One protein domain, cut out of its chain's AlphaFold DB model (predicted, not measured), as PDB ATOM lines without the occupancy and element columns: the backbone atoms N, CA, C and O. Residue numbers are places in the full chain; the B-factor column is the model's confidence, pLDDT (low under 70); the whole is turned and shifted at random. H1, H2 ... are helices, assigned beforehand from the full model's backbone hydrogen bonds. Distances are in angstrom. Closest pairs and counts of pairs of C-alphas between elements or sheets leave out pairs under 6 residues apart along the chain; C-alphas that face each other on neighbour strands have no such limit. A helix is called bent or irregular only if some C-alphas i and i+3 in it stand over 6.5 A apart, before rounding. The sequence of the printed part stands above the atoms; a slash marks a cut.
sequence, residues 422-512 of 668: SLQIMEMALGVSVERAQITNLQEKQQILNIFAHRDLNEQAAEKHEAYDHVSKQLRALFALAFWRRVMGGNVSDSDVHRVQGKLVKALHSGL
ATOM      1  N   SER A 422       8.004  35.495  16.339       94.00
ATOM      2  CA  SER A 422       8.050  34.078  16.711       94.00
ATOM      3  C   SER A 422       7.216  33.751  17.954       94.00
ATOM      4  O   SER A 422       7.517  34.222  19.052       94.00
ATOM      5  N   LEU A 423       6.231  32.854  17.808       94.94
ATOM      6  CA  LEU A 423       5.485  32.281  18.939       94.94
ATOM      7  C   LEU A 423       6.400  31.518  19.905       94.94
ATOM      8  O   LEU A 423       6.163  31.531  21.108       94.94
ATOM      9  N   GLN A 424       7.479  30.909  19.401       95.38
ATOM     10  CA  GLN A 424       8.455  30.207  20.237       95.38
ATOM     11  C   GLN A 424       9.167  31.167  21.202       95.38
ATOM     12  O   GLN A 424       9.382  30.817  22.357       95.38
ATOM     13  N   ILE A 425       9.498  32.387  20.760       96.12
ATOM     14  CA  ILE A 425      10.112  33.399  21.635       96.12
ATOM     15  C   ILE A 425       9.127  33.837  22.714       96.12
ATOM     16  O   ILE A 425       9.497  33.897  23.883       96.12
ATOM     17  N   MET A 426       7.869  34.090  22.340       97.12
ATOM     18  CA  MET A 426       6.821  34.437  23.307       97.12
ATOM     19  C   MET A 426       6.645  33.319  24.337       97.12
ATOM     20  O   MET A 426       6.562  33.573  25.534       97.12
ATOM     21  N   GLU A 427       6.656  32.064  23.891       97.19
ATOM     22  CA  GLU A 427       6.564  30.905  24.768       97.19
ATOM     23  C   GLU A 427       7.736  30.801  25.755       97.19
ATOM     24  O   GLU A 427       7.519  30.478  26.926       97.19
ATOM     25  N   MET A 428       8.963  31.070  25.298       96.94
ATOM     26  CA  MET A 428      10.155  31.106  26.150       96.94
ATOM     27  C   MET A 428      10.081  32.249  27.167       96.94
ATOM     28  O   MET A 428      10.368  32.043  28.343       96.94
ATOM     29  N   ALA A 429       9.629  33.426  26.735       97.75
ATOM     30  CA  ALA A 429       9.483  34.606  27.580       97.75
ATOM     31  C   ALA A 429       8.429  34.406  28.682       97.75
ATOM     32  O   ALA A 429       8.646  34.741  29.842       97.75
ATOM     33  N   LEU A 430       7.316  33.744  28.359       97.88
ATOM     34  CA  LEU A 430       6.294  33.354  29.337       97.88
ATOM     35  C   LEU A 430       6.761  32.233  30.288       97.88
ATOM     36  O   LEU A 430       6.059  31.896  31.241       97.88
ATOM     37  N   GLY A 431       7.936  31.648  30.041       96.88
ATOM     38  CA  GLY A 431       8.557  30.596  30.845       96.88
ATOM     39  C   GLY A 431       9.783  31.036  31.650       96.88
ATOM     40  O   GLY A 431      10.407  30.175  32.274       96.88
ATOM     41  N   VAL A 432      10.148  32.327  31.657       97.50
ATOM     42  CA  VAL A 432      11.364  32.800  32.346       97.50
ATOM     43  C   VAL A 432      11.360  32.480  33.841       97.50
ATOM     44  O   VAL A 432      10.311  32.409  34.484       97.50
ATOM     45  N   SER A 433      12.545  32.268  34.409       96.75
ATOM     46  CA  SER A 433      12.745  32.011  35.837       96.75
ATOM     47  C   SER A 433      14.103  32.548  36.264       96.75
ATOM     48  O   SER A 433      15.121  32.122  35.717       96.75
ATOM     49  N   VAL A 434      14.118  33.447  37.251       96.62
ATOM     50  CA  VAL A 434      15.361  34.076  37.732       96.62
ATOM     51  C   VAL A 434      16.288  33.080  38.429       96.62
ATOM     52  O   VAL A 434      17.497  33.114  38.234       96.62
ATOM     53  N   GLU A 435      15.730  32.117  39.166       94.12
ATOM     54  CA  GLU A 435      16.483  31.058  39.857       94.12
ATOM     55  C   GLU A 435      17.264  30.169  38.870       94.12
ATOM     56  O   GLU A 435      18.431  29.827  39.084       94.12
ATOM     57  N   ARG A 436      16.625  29.833  37.740       94.94
ATOM     58  CA  ARG A 436      17.193  28.978  36.685       94.94
ATOM     59  C   ARG A 436      18.025  29.751  35.664       94.94
ATOM     60  O   ARG A 436      18.568  29.142  34.742       94.94
ATOM     61  N   ALA A 437      18.105  31.071  35.802       95.44
ATOM     62  CA  ALA A 437      18.823  31.907  34.865       95.44
ATOM     63  C   ALA A 437      20.341  31.678  34.949       95.44
ATOM     64  O   ALA A 437      20.923  31.322  35.982       95.44
ATOM     65  N   GLN A 438      20.983  31.877  33.807       93.69
ATOM     66  CA  GLN A 438      22.397  31.666  33.576       93.69
ATOM     67  C   GLN A 438      23.168  32.974  33.727       93.69
ATOM     68  O   GLN A 438      22.715  34.050  33.329       93.69
ATOM     69  N   ILE A 439      24.380  32.860  34.249       91.12
ATOM     70  CA  ILE A 439      25.344  33.948  34.375       91.12
ATOM     71  C   ILE A 439      26.745  33.345  34.419       91.12
ATOM     72  O   ILE A 439      26.919  32.205  34.846       91.12
ATOM     73  N   THR A 440      27.725  34.083  33.910       87.56
ATOM     74  CA  THR A 440      29.107  33.598  33.798       87.56
ATOM     75  C   THR A 440      29.866  33.768  35.116       87.56
ATOM     76  O   THR A 440      30.642  32.896  35.489       87.56
ATOM     77  N   ASN A 441      29.608  34.858  35.846       88.75
ATOM     78  CA  ASN A 441      30.203  35.130  37.149       88.75
ATOM     79  C   ASN A 441      29.265  34.661  38.277       88.75
ATOM     80  O   ASN A 441      28.150  35.161  38.430       88.75
ATOM     81  N   LEU A 442      29.712  33.682  39.070       91.00
ATOM     82  CA  LEU A 442      28.916  33.116  40.165       91.00
ATOM     83  C   LEU A 442      28.739  34.083  41.343       91.00
ATOM     84  O   LEU A 442      27.716  34.017  42.019       91.00
ATOM     85  N   GLN A 443      29.685  34.997  41.566       91.44
ATOM     86  CA  GLN A 443      29.556  36.019  42.604       91.44
ATOM     87  C   GLN A 443      28.444  37.011  42.249       91.44
ATOM     88  O   GLN A 443      27.577  37.288  43.071       91.44
ATOM     89  N   GLU A 444      28.401  37.465  40.996       91.19
ATOM     90  CA  GLU A 444      27.309  38.311  40.500       91.19
ATOM     91  C   GLU A 444      25.966  37.574  40.566       91.19
ATOM     92  O   GLU A 444      24.949  38.175  40.914       91.19
ATOM     93  N   LYS A 445      25.953  36.252  40.301       93.25
ATOM     94  CA  LYS A 445      24.748  35.424  40.481       93.25
ATOM     95  C   LYS A 445      24.197  35.575  41.888       93.25
ATOM     96  O   LYS A 445      23.004  35.805  42.063       93.25
ATOM     97  N   GLN A 446      25.077  35.403  42.868       94.25
ATOM     98  CA  GLN A 446      24.731  35.473  44.275       94.25
ATOM     99  C   GLN A 446      24.177  36.855  44.629       94.25
ATOM    100  O   GLN A 446      23.089  36.943  45.190       94.25
ATOM    101  N   GLN A 447      24.873  37.917  44.224       93.62
ATOM    102  CA  GLN A 447      24.470  39.295  44.501       93.62
ATOM    103  C   GLN A 447      23.095  39.624  43.905       93.62
ATOM    104  O   GLN A 447      22.226  40.108  44.622       93.62
ATOM    105  N   ILE A 448      22.856  39.307  42.626       94.00
ATOM    106  CA  ILE A 448      21.569  39.584  41.962       94.00
ATOM    107  C   ILE A 448      20.426  38.803  42.617       94.00
ATOM    108  O   ILE A 448      19.356  39.359  42.868       94.00
ATOM    109  N   LEU A 449      20.638  37.519  42.916       95.81
ATOM    110  CA  LEU A 449      19.620  36.722  43.594       95.81
ATOM    111  C   LEU A 449      19.326  37.278  44.994       95.81
ATOM    112  O   LEU A 449      18.161  37.418  45.355       95.81
ATOM    113  N   ASN A 450      20.339  37.693  45.753       94.94
ATOM    114  CA  ASN A 450      20.116  38.320  47.055       94.94
ATOM    115  C   ASN A 450      19.389  39.663  46.951       94.94
ATOM    116  O   ASN A 450      18.549  39.941  47.803       94.94
ATOM    117  N   ILE A 451      19.610  40.445  45.887       93.00
ATOM    118  CA  ILE A 451      18.812  41.650  45.610       93.00
ATOM    119  C   ILE A 451      17.332  41.280  45.452       93.00
ATOM    120  O   ILE A 451      16.483  41.893  46.096       93.00
ATOM    121  N   PHE A 452      17.011  40.247  44.666       93.50
ATOM    122  CA  PHE A 452      15.624  39.784  44.518       93.50
ATOM    123  C   PHE A 452      15.031  39.260  45.826       93.50
ATOM    124  O   PHE A 452      13.843  39.438  46.069       93.50
ATOM    125  N   ALA A 453      15.837  38.611  46.665       95.12
ATOM    126  CA  ALA A 453      15.406  38.106  47.965       95.12
ATOM    127  C   ALA A 453      15.399  39.164  49.080       95.12
ATOM    128  O   ALA A 453      14.996  38.830  50.192       95.12
ATOM    129  N   HIS A 454      15.829  40.403  48.808       92.75
ATOM    130  CA  HIS A 454      16.050  41.444  49.817       92.75
ATOM    131  C   HIS A 454      16.978  40.987  50.962       92.75
ATOM    132  O   HIS A 454      16.707  41.226  52.138       92.75
ATOM    133  N   ARG A 455      18.073  40.304  50.607       93.75
ATOM    134  CA  ARG A 455      19.104  39.781  51.518       93.75
ATOM    135  C   ARG A 455      20.426  40.526  51.344       93.75
ATOM    136  O   ARG A 455      20.609  41.246  50.363       93.75
ATOM    137  N   ASP A 456      21.360  40.333  52.275       92.38
ATOM    138  CA  ASP A 456      22.711  40.885  52.143       92.38
ATOM    139  C   ASP A 456      23.405  40.354  50.876       92.38
ATOM    140  O   ASP A 456      23.315  39.172  50.540       92.38
ATOM    141  N   LEU A 457      24.117  41.224  50.157       91.50
ATOM    142  CA  LEU A 457      24.743  40.882  48.875       91.50
ATOM    143  C   LEU A 457      25.802  39.775  48.995       91.50
ATOM    144  O   LEU A 457      26.009  39.020  48.042       91.50
ATOM    145  N   ASN A 458      26.465  39.671  50.147       92.38
ATOM    146  CA  ASN A 458      27.577  38.752  50.378       92.38
ATOM    147  C   ASN A 458      27.132  37.418  50.992       92.38
ATOM    148  O   ASN A 458      27.934  36.485  51.060       92.38
ATOM    149  N   GLU A 459      25.867  37.288  51.397       94.19
ATOM    150  CA  GLU A 459      25.309  36.016  51.852       94.19
ATOM    151  C   GLU A 459      25.241  34.988  50.723       94.19
ATOM    152  O   GLU A 459      24.999  35.320  49.566       94.19
ATOM    153  N   GLN A 460      25.360  33.701  51.048       95.38
ATOM    154  CA  GLN A 460      25.095  32.659  50.065       95.38
ATOM    155  C   GLN A 460      23.634  32.740  49.593       95.38
ATOM    156  O   GLN A 460      22.695  32.693  50.403       95.38
ATOM    157  N   ALA A 461      23.449  32.839  48.276       93.94
ATOM    158  CA  ALA A 461      22.124  32.882  47.678       93.94
ATOM    159  C   ALA A 461      21.360  31.602  48.010       93.94
ATOM    160  O   ALA A 461      21.895  30.494  47.907       93.94
ATOM    161  N   ALA A 462      20.098  31.756  48.411       94.31
ATOM    162  CA  ALA A 462      19.236  30.604  48.637       94.31
ATOM    163  C   ALA A 462      19.075  29.826  47.330       94.31
ATOM    164  O   ALA A 462      18.940  30.435  46.268       94.31
ATOM    165  N   GLU A 463      19.041  28.497  47.417       92.69
ATOM    166  CA  GLU A 463      18.730  27.649  46.264       92.69
ATOM    167  C   GLU A 463      17.299  27.912  45.777       92.69
ATOM    168  O   GLU A 463      17.064  28.019  44.581       92.69
ATOM    169  N   LYS A 464      16.364  28.099  46.717       95.06
ATOM    170  CA  LYS A 464      14.960  28.441  46.465       95.06
ATOM    171  C   LYS A 464      14.522  29.565  47.387       95.06
ATOM    172  O   LYS A 464      14.849  29.556  48.572       95.06
ATOM    173  N   HIS A 465      13.749  30.507  46.859       97.06
ATOM    174  CA  HIS A 465      13.196  31.612  47.633       97.06
ATOM    175  C   HIS A 465      11.867  32.075  47.031       97.06
ATOM    176  O   HIS A 465      11.742  32.158  45.809       97.06
ATOM    177  N   GLU A 466      10.887  32.422  47.867       97.06
ATOM    178  CA  GLU A 466       9.569  32.887  47.404       97.06
ATOM    179  C   GLU A 466       9.684  34.147  46.534       97.06
ATOM    180  O   GLU A 466       9.036  34.256  45.493       97.06
ATOM    181  N   ALA A 467      10.591  35.060  46.892       96.19
ATOM    182  CA  ALA A 467      10.828  36.271  46.110       96.19
ATOM    183  C   ALA A 467      11.329  35.986  44.678       96.19
ATOM    184  O   ALA A 467      10.998  36.730  43.759       96.19
ATOM    185  N   TYR A 468      12.062  34.887  44.444       97.00
ATOM    186  CA  TYR A 468      12.480  34.515  43.086       97.00
ATOM    187  C   TYR A 468      11.280  34.127  42.224       97.00
ATOM    188  O   TYR A 468      11.201  34.499  41.049       97.00
ATOM    189  N   ASP A 469      10.341  33.372  42.797       96.38
ATOM    190  CA  ASP A 469       9.100  33.001  42.121       96.38
ATOM    191  C   ASP A 469       8.224  34.235  41.882       96.38
ATOM    192  O   ASP A 469       7.696  34.403  40.784       96.38
ATOM    193  N   HIS A 470       8.159  35.150  42.855       95.56
ATOM    194  CA  HIS A 470       7.455  36.423  42.712       95.56
ATOM    195  C   HIS A 470       7.996  37.254  41.538       95.56
ATOM    196  O   HIS A 470       7.240  37.568  40.618       95.56
ATOM    197  N   VAL A 471       9.307  37.522  41.499       95.94
ATOM    198  CA  VAL A 471       9.946  38.265  40.396       95.94
ATOM    199  C   VAL A 471       9.756  37.536  39.063       95.94
ATOM    200  O   VAL A 471       9.437  38.152  38.048       95.94
ATOM    201  N   SER A 472       9.876  36.204  39.047       97.50
ATOM    202  CA  SER A 472       9.650  35.412  37.831       97.50
ATOM    203  C   SER A 472       8.217  35.556  37.311       97.50
ATOM    204  O   SER A 472       8.016  35.709  36.108       97.50
ATOM    205  N   LYS A 473       7.211  35.520  38.193       96.81
ATOM    206  CA  LYS A 473       5.803  35.730  37.827       96.81
ATOM    207  C   LYS A 473       5.578  37.136  37.271       96.81
ATOM    208  O   LYS A 473       4.938  37.263  36.231       96.81
ATOM    209  N   GLN A 474       6.154  38.162  37.893       96.00
ATOM    210  CA  GLN A 474       6.046  39.545  37.421       96.00
ATOM    211  C   GLN A 474       6.681  39.748  36.041       96.00
ATOM    212  O   GLN A 474       6.054  40.332  35.161       96.00
ATOM    213  N   LEU A 475       7.879  39.203  35.805       97.06
ATOM    214  CA  LEU A 475       8.518  39.246  34.485       97.06
ATOM    215  C   LEU A 475       7.660  38.548  33.422       97.06
ATOM    216  O   LEU A 475       7.474  39.076  32.328       97.06
ATOM    217  N   ARG A 476       7.074  37.385  33.740       97.75
ATOM    218  CA  ARG A 476       6.145  36.701  32.823       97.75
ATOM    219  C   ARG A 476       4.908  37.552  32.535       97.75
ATOM    220  O   ARG A 476       4.456  37.553  31.395       97.75
ATOM    221  N   ALA A 477       4.368  38.265  33.526       96.00
ATOM    222  CA  ALA A 477       3.247  39.180  33.325       96.00
ATOM    223  C   ALA A 477       3.629  40.378  32.438       96.00
ATOM    224  O   ALA A 477       2.873  40.703  31.528       96.00
ATOM    225  N   LEU A 478       4.820  40.964  32.619       95.94
ATOM    226  CA  LEU A 478       5.352  42.008  31.732       95.94
ATOM    227  C   LEU A 478       5.396  41.527  30.272       95.94
ATOM    228  O   LEU A 478       4.872  42.192  29.378       95.94
ATOM    229  N   PHE A 479       5.943  40.332  30.030       97.38
ATOM    230  CA  PHE A 479       5.944  39.721  28.697       97.38
ATOM    231  C   PHE A 479       4.536  39.423  28.177       97.38
ATOM    232  O   PHE A 479       4.253  39.641  27.001       97.38
ATOM    233  N   ALA A 480       3.644  38.935  29.036       96.75
ATOM    234  CA  ALA A 480       2.263  38.655  28.671       96.75
ATOM    235  C   ALA A 480       1.516  39.917  28.220       96.75
ATOM    236  O   ALA A 480       0.775  39.844  27.243       96.75
ATOM    237  N   LEU A 481       1.750  41.062  28.868       95.06
ATOM    238  CA  LEU A 481       1.209  42.356  28.445       95.06
ATOM    239  C   LEU A 481       1.784  42.785  27.089       95.06
ATOM    240  O   LEU A 481       1.021  43.133  26.190       95.06
ATOM    241  N   ALA A 482       3.103  42.679  26.903       95.81
ATOM    242  CA  ALA A 482       3.758  43.015  25.634       95.81
ATOM    243  C   ALA A 482       3.232  42.170  24.459       95.81
ATOM    244  O   ALA A 482       3.023  42.673  23.358       95.81
ATOM    245  N   PHE A 483       2.998  40.875  24.689       97.12
ATOM    246  CA  PHE A 483       2.560  39.936  23.654       97.12
ATOM    247  C   PHE A 483       1.040  39.766  23.560       97.12
ATOM    248  O   PHE A 483       0.582  39.066  22.652       97.12
ATOM    249  N   TRP A 484       0.262  40.401  24.448       96.12
ATOM    250  CA  TRP A 484      -1.191  40.224  24.578       96.12
ATOM    251  C   TRP A 484      -1.889  40.261  23.228       96.12
ATOM    252  O   TRP A 484      -2.495  39.279  22.796       96.12
ATOM    253  N   ARG A 485      -1.727  41.378  22.518       94.94
ATOM    254  CA  ARG A 485      -2.403  41.623  21.249       94.94
ATOM    255  C   ARG A 485      -2.011  40.604  20.185       94.94
ATOM    256  O   ARG A 485      -2.875  40.012  19.537       94.94
ATOM    257  N   ARG A 486      -0.712  40.346  20.040       95.06
ATOM    258  CA  ARG A 486      -0.186  39.417  19.039       95.06
ATOM    259  C   ARG A 486      -0.648  37.976  19.275       95.06
ATOM    260  O   ARG A 486      -0.901  37.259  18.306       95.06
ATOM    261  N   VAL A 487      -0.752  37.536  20.526       96.12
ATOM    262  CA  VAL A 487      -1.171  36.169  20.878       96.12
ATOM    263  C   VAL A 487      -2.697  36.023  20.832       96.12
ATOM    264  O   VAL A 487      -3.209  35.048  20.279       96.12
ATOM    265  N   MET A 488      -3.442  37.005  21.346       95.12
ATOM    266  CA  MET A 488      -4.911  36.976  21.370       95.12
ATOM    267  C   MET A 488      -5.541  37.242  19.998       95.12
ATOM    268  O   MET A 488      -6.638  36.756  19.728       95.12
ATOM    269  N   GLY A 489      -4.839  37.928  19.094       92.56
ATOM    270  CA  GLY A 489      -5.249  38.088  17.695       92.56
ATOM    271  C   GLY A 489      -5.139  36.806  16.856       92.56
ATOM    272  O   GLY A 489      -5.714  36.738  15.775       92.56
ATOM    273  N   GLY A 490      -4.430  35.780  17.341       90.31
ATOM    274  CA  GLY A 490      -4.289  34.502  16.642       90.31
ATOM    275  C   GLY A 490      -5.583  33.675  16.595       90.31
ATOM    276  O   GLY A 490      -6.516  33.885  17.379       90.31
ATOM    277  N   ASN A 491      -5.632  32.717  15.666       87.31
ATOM    278  CA  ASN A 491      -6.746  31.778  15.547       87.31
ATOM    279  C   ASN A 491      -6.663  30.716  16.658       87.31
ATOM    280  O   ASN A 491      -5.629  30.080  16.826       87.31
ATOM    281  N   VAL A 492      -7.756  30.512  17.398       82.12
ATOM    282  CA  VAL A 492      -7.837  29.546  18.512       82.12
ATOM    283  C   VAL A 492      -7.707  28.098  18.021       82.12
ATOM    284  O   VAL A 492      -7.273  27.234  18.776       82.12
ATOM    285  N   SER A 493      -8.039  27.826  16.754       86.62
ATOM    286  CA  SER A 493      -7.870  26.500  16.145       86.62
ATOM    287  C   SER A 493      -6.405  26.119  15.903       86.62
ATOM    288  O   SER A 493      -6.114  24.946  15.678       86.62
ATOM    289  N   ASP A 494      -5.479  27.082  15.940       93.25
ATOM    290  CA  ASP A 494      -4.047  26.808  15.862       93.25
ATOM    291  C   ASP A 494      -3.536  26.347  17.235       93.25
ATOM    292  O   ASP A 494      -3.504  27.104  18.210       93.25
ATOM    293  N   SER A 495      -3.122  25.080  17.312       93.62
ATOM    294  CA  SER A 495      -2.656  24.452  18.551       93.62
ATOM    295  C   SER A 495      -1.450  25.152  19.191       93.62
ATOM    296  O   SER A 495      -1.348  25.178  20.421       93.62
ATOM    297  N   ASP A 496      -0.551  25.744  18.395       94.19
ATOM    298  CA  ASP A 496       0.613  26.459  18.925       94.19
ATOM    299  C   ASP A 496       0.182  27.798  19.527       94.19
ATOM    300  O   ASP A 496       0.588  28.141  20.641       94.19
ATOM    301  N   VAL A 497      -0.706  28.524  18.842       94.94
ATOM    302  CA  VAL A 497      -1.309  29.758  19.368       94.94
ATOM    303  C   VAL A 497      -2.060  29.473  20.665       94.94
ATOM    304  O   VAL A 497      -1.838  30.167  21.657       94.94
ATOM    305  N   HIS A 498      -2.891  28.430  20.697       95.00
ATOM    306  CA  HIS A 498      -3.661  28.053  21.881       95.00
ATOM    307  C   HIS A 498      -2.759  27.702  23.077       95.00
ATOM    308  O   HIS A 498      -3.014  28.126  24.209       95.00
ATOM    309  N   ARG A 499      -1.648  26.988  22.838       96.56
ATOM    310  CA  ARG A 499      -0.645  26.684  23.874       96.56
ATOM    311  C   ARG A 499      -0.053  27.959  24.477       96.56
ATOM    312  O   ARG A 499       0.062  28.063  25.702       96.56
ATOM    313  N   VAL A 500       0.309  28.930  23.635       97.62
ATOM    314  CA  VAL A 500       0.869  30.215  24.084       97.62
ATOM    315  C   VAL A 500      -0.190  31.061  24.798       97.62
ATOM    316  O   VAL A 500       0.110  31.613  25.855       97.62
ATOM    317  N   GLN A 501      -1.436  31.091  24.309       97.12
ATOM    318  CA  GLN A 501      -2.574  31.740  24.981       97.12
ATOM    319  C   GLN A 501      -2.755  31.212  26.409       97.12
ATOM    320  O   GLN A 501      -2.841  31.996  27.353       97.12
ATOM    321  N   GLY A 502      -2.713  29.891  26.606       97.25
ATOM    322  CA  GLY A 502      -2.823  29.292  27.937       97.25
ATOM    323  C   GLY A 502      -1.701  29.708  28.900       97.25
ATOM    324  O   GLY A 502      -1.950  29.931  30.085       97.25
ATOM    325  N   LYS A 503      -0.462  29.849  28.411       97.94
ATOM    326  CA  LYS A 503       0.664  30.362  29.218       97.94
ATOM    327  C   LYS A 503       0.506  31.844  29.541       97.94
ATOM    328  O   LYS A 503       0.779  32.251  30.667       97.94
ATOM    329  N   LEU A 504       0.033  32.618  28.574       97.44
ATOM    330  CA  LEU A 504      -0.199  34.050  28.699       97.44
ATOM    331  C   LEU A 504      -1.277  34.358  29.749       97.44
ATOM    332  O   LEU A 504      -1.053  35.185  30.630       97.44
ATOM    333  N   VAL A 505      -2.388  33.615  29.737       97.12
ATOM    334  CA  VAL A 505      -3.451  33.705  30.753       97.12
ATOM    335  C   VAL A 505      -2.901  33.434  32.156       97.12
ATOM    336  O   VAL A 505      -3.133  34.217  33.076       97.12
ATOM    337  N   LYS A 506      -2.118  32.358  32.324       97.31
ATOM    338  CA  LYS A 506      -1.499  32.005  33.615       97.31
ATOM    339  C   LYS A 506      -0.508  33.067  34.101       97.31
ATOM    340  O   LYS A 506      -0.438  33.330  35.303       97.31
ATOM    341  N   ALA A 507       0.264  33.649  33.185       97.06
ATOM    342  CA  ALA A 507       1.244  34.681  33.497       97.06
ATOM    343  C   ALA A 507       0.575  35.951  34.042       97.06
ATOM    344  O   ALA A 507       0.982  36.430  35.097       97.06
ATOM    345  N   LEU A 508      -0.486  36.442  33.393       95.50
ATOM    346  CA  LEU A 508      -1.235  37.601  33.889       95.50
ATOM    347  C   LEU A 508      -1.925  37.306  35.226       95.50
ATOM    348  O   LEU A 508      -1.745  38.059  36.178       95.50
ATOM    349  N   HIS A 509      -2.623  36.171  35.336       95.31
ATOM    350  CA  HIS A 509      -3.373  35.831  36.548       95.31
ATOM    351  C   HIS A 509      -2.493  35.767  37.807       95.31
ATOM    352  O   HIS A 509      -2.924  36.157  38.888       95.31
ATOM    353  N   SER A 510      -1.261  35.261  37.678       92.88
ATOM    354  CA  SER A 510      -0.363  35.035  38.821       92.88
ATOM    355  C   SER A 510       0.711  36.105  39.027       92.88
ATOM    356  O   SER A 510       1.328  36.125  40.091       92.88
ATOM    357  N   GLY A 511       0.980  36.947  38.025       87.75
ATOM    358  CA  GLY A 511       2.122  37.866  38.027       87.75
ATOM    359  C   GLY A 511       1.783  39.348  38.101       87.75
ATOM    360  O   GLY A 511       2.681  40.155  38.332       87.75
ATOM    361  N   LEU A 512       0.516  39.728  37.928       83.31
ATOM    362  CA  LEU A 512       0.099  41.119  38.072       83.31
ATOM    363  C   LEU A 512       0.145  41.538  39.547       83.31
ATOM    364  O   LEU A 512      -0.628  41.057  40.373       83.31
TER     365      LEU A 512
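Overview. This is residues 422 to 512 of the 668 residues of the protein "Hypothetical protein" of Symbiodinium microadriaticum (UniProt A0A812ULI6). A long helix, H3, with a kink near residue 482, has the short H1 and the long H4 packed on it and on each other, while H2 stands across its first end, about perpendicular to it. H2 and the linking residues 454 to 465 make a separate head at that end, and the whole is longer in one direction, 50 by 25 by 18 A, only just elongated. The printed part has 91 residues with four named helices, H1, H2, H3 and H4 in that order along the chain, and no named strand: the class is all helix. It is loose, with a radius of gyration of the C-alphas of 15.5 A.

Arrangement. Start at H1, residues 423 to 429, and compare it with H3, residues 466 to 488, the hub, which touches three other helices. H1 and H3 touch, opposite ways at a shallow tilt of 22 degrees; their closest C-alphas, those of Ala 429 and Phe 479, are 6.3 A apart. Next look at H2, residues 442 to 453, which with residues 449 to 453 alone touches residues 466 to 471 of H3. Their lines are about perpendicular at 84 degrees, and the closest C-alphas, those of Ala 453 and Ala 467, are 5.3 A apart. Then find H4, residues 495 to 511, which touches H3, opposite ways at a steep tilt of 46 degrees; the closest C-alphas, those of Lys 473 and Gly 511, are 4.3 A apart. H4 also touches H1, with residues 496 to 503 alone, the same way at a shallow tilt of 24 degrees; the closest C-alphas, those of Glu 427 and Val 500, are 5.8 A apart. H2 is apart from H1 and from H4. In H1, H2 and H4 every O i to N i+4 pair is within hydrogen-bond range; in H3 17 of 19 are.

Along the chain. Find C-alpha 423 at (5.485, 32.281, 18.939), where H1 begins; it runs to residue 429. H2, residues 442 to 453, measures 16.4 A from first to last C-alpha. H3 begins with C-alpha 466 at (9.569, 32.887, 47.404) and runs 30.1 A to residue 488; it is irregular, with C-alphas 482 and 485 7.7 A apart. H4 runs 24.1 A from residue 495 to C-alpha 511 at (2.122, 37.866, 38.027).

Size, cuts and confidence. The C-alphas farthest apart, those of Asn 458 and Ser 493, are 50.8 A apart. The printed part has no cut. The links H1 to H2 and H2 to H3 are long, 12 residues each, and the link H3 to H4 is short, 6 residues. The mean pLDDT of the printed part is 94.5, and no printed residue is under 70.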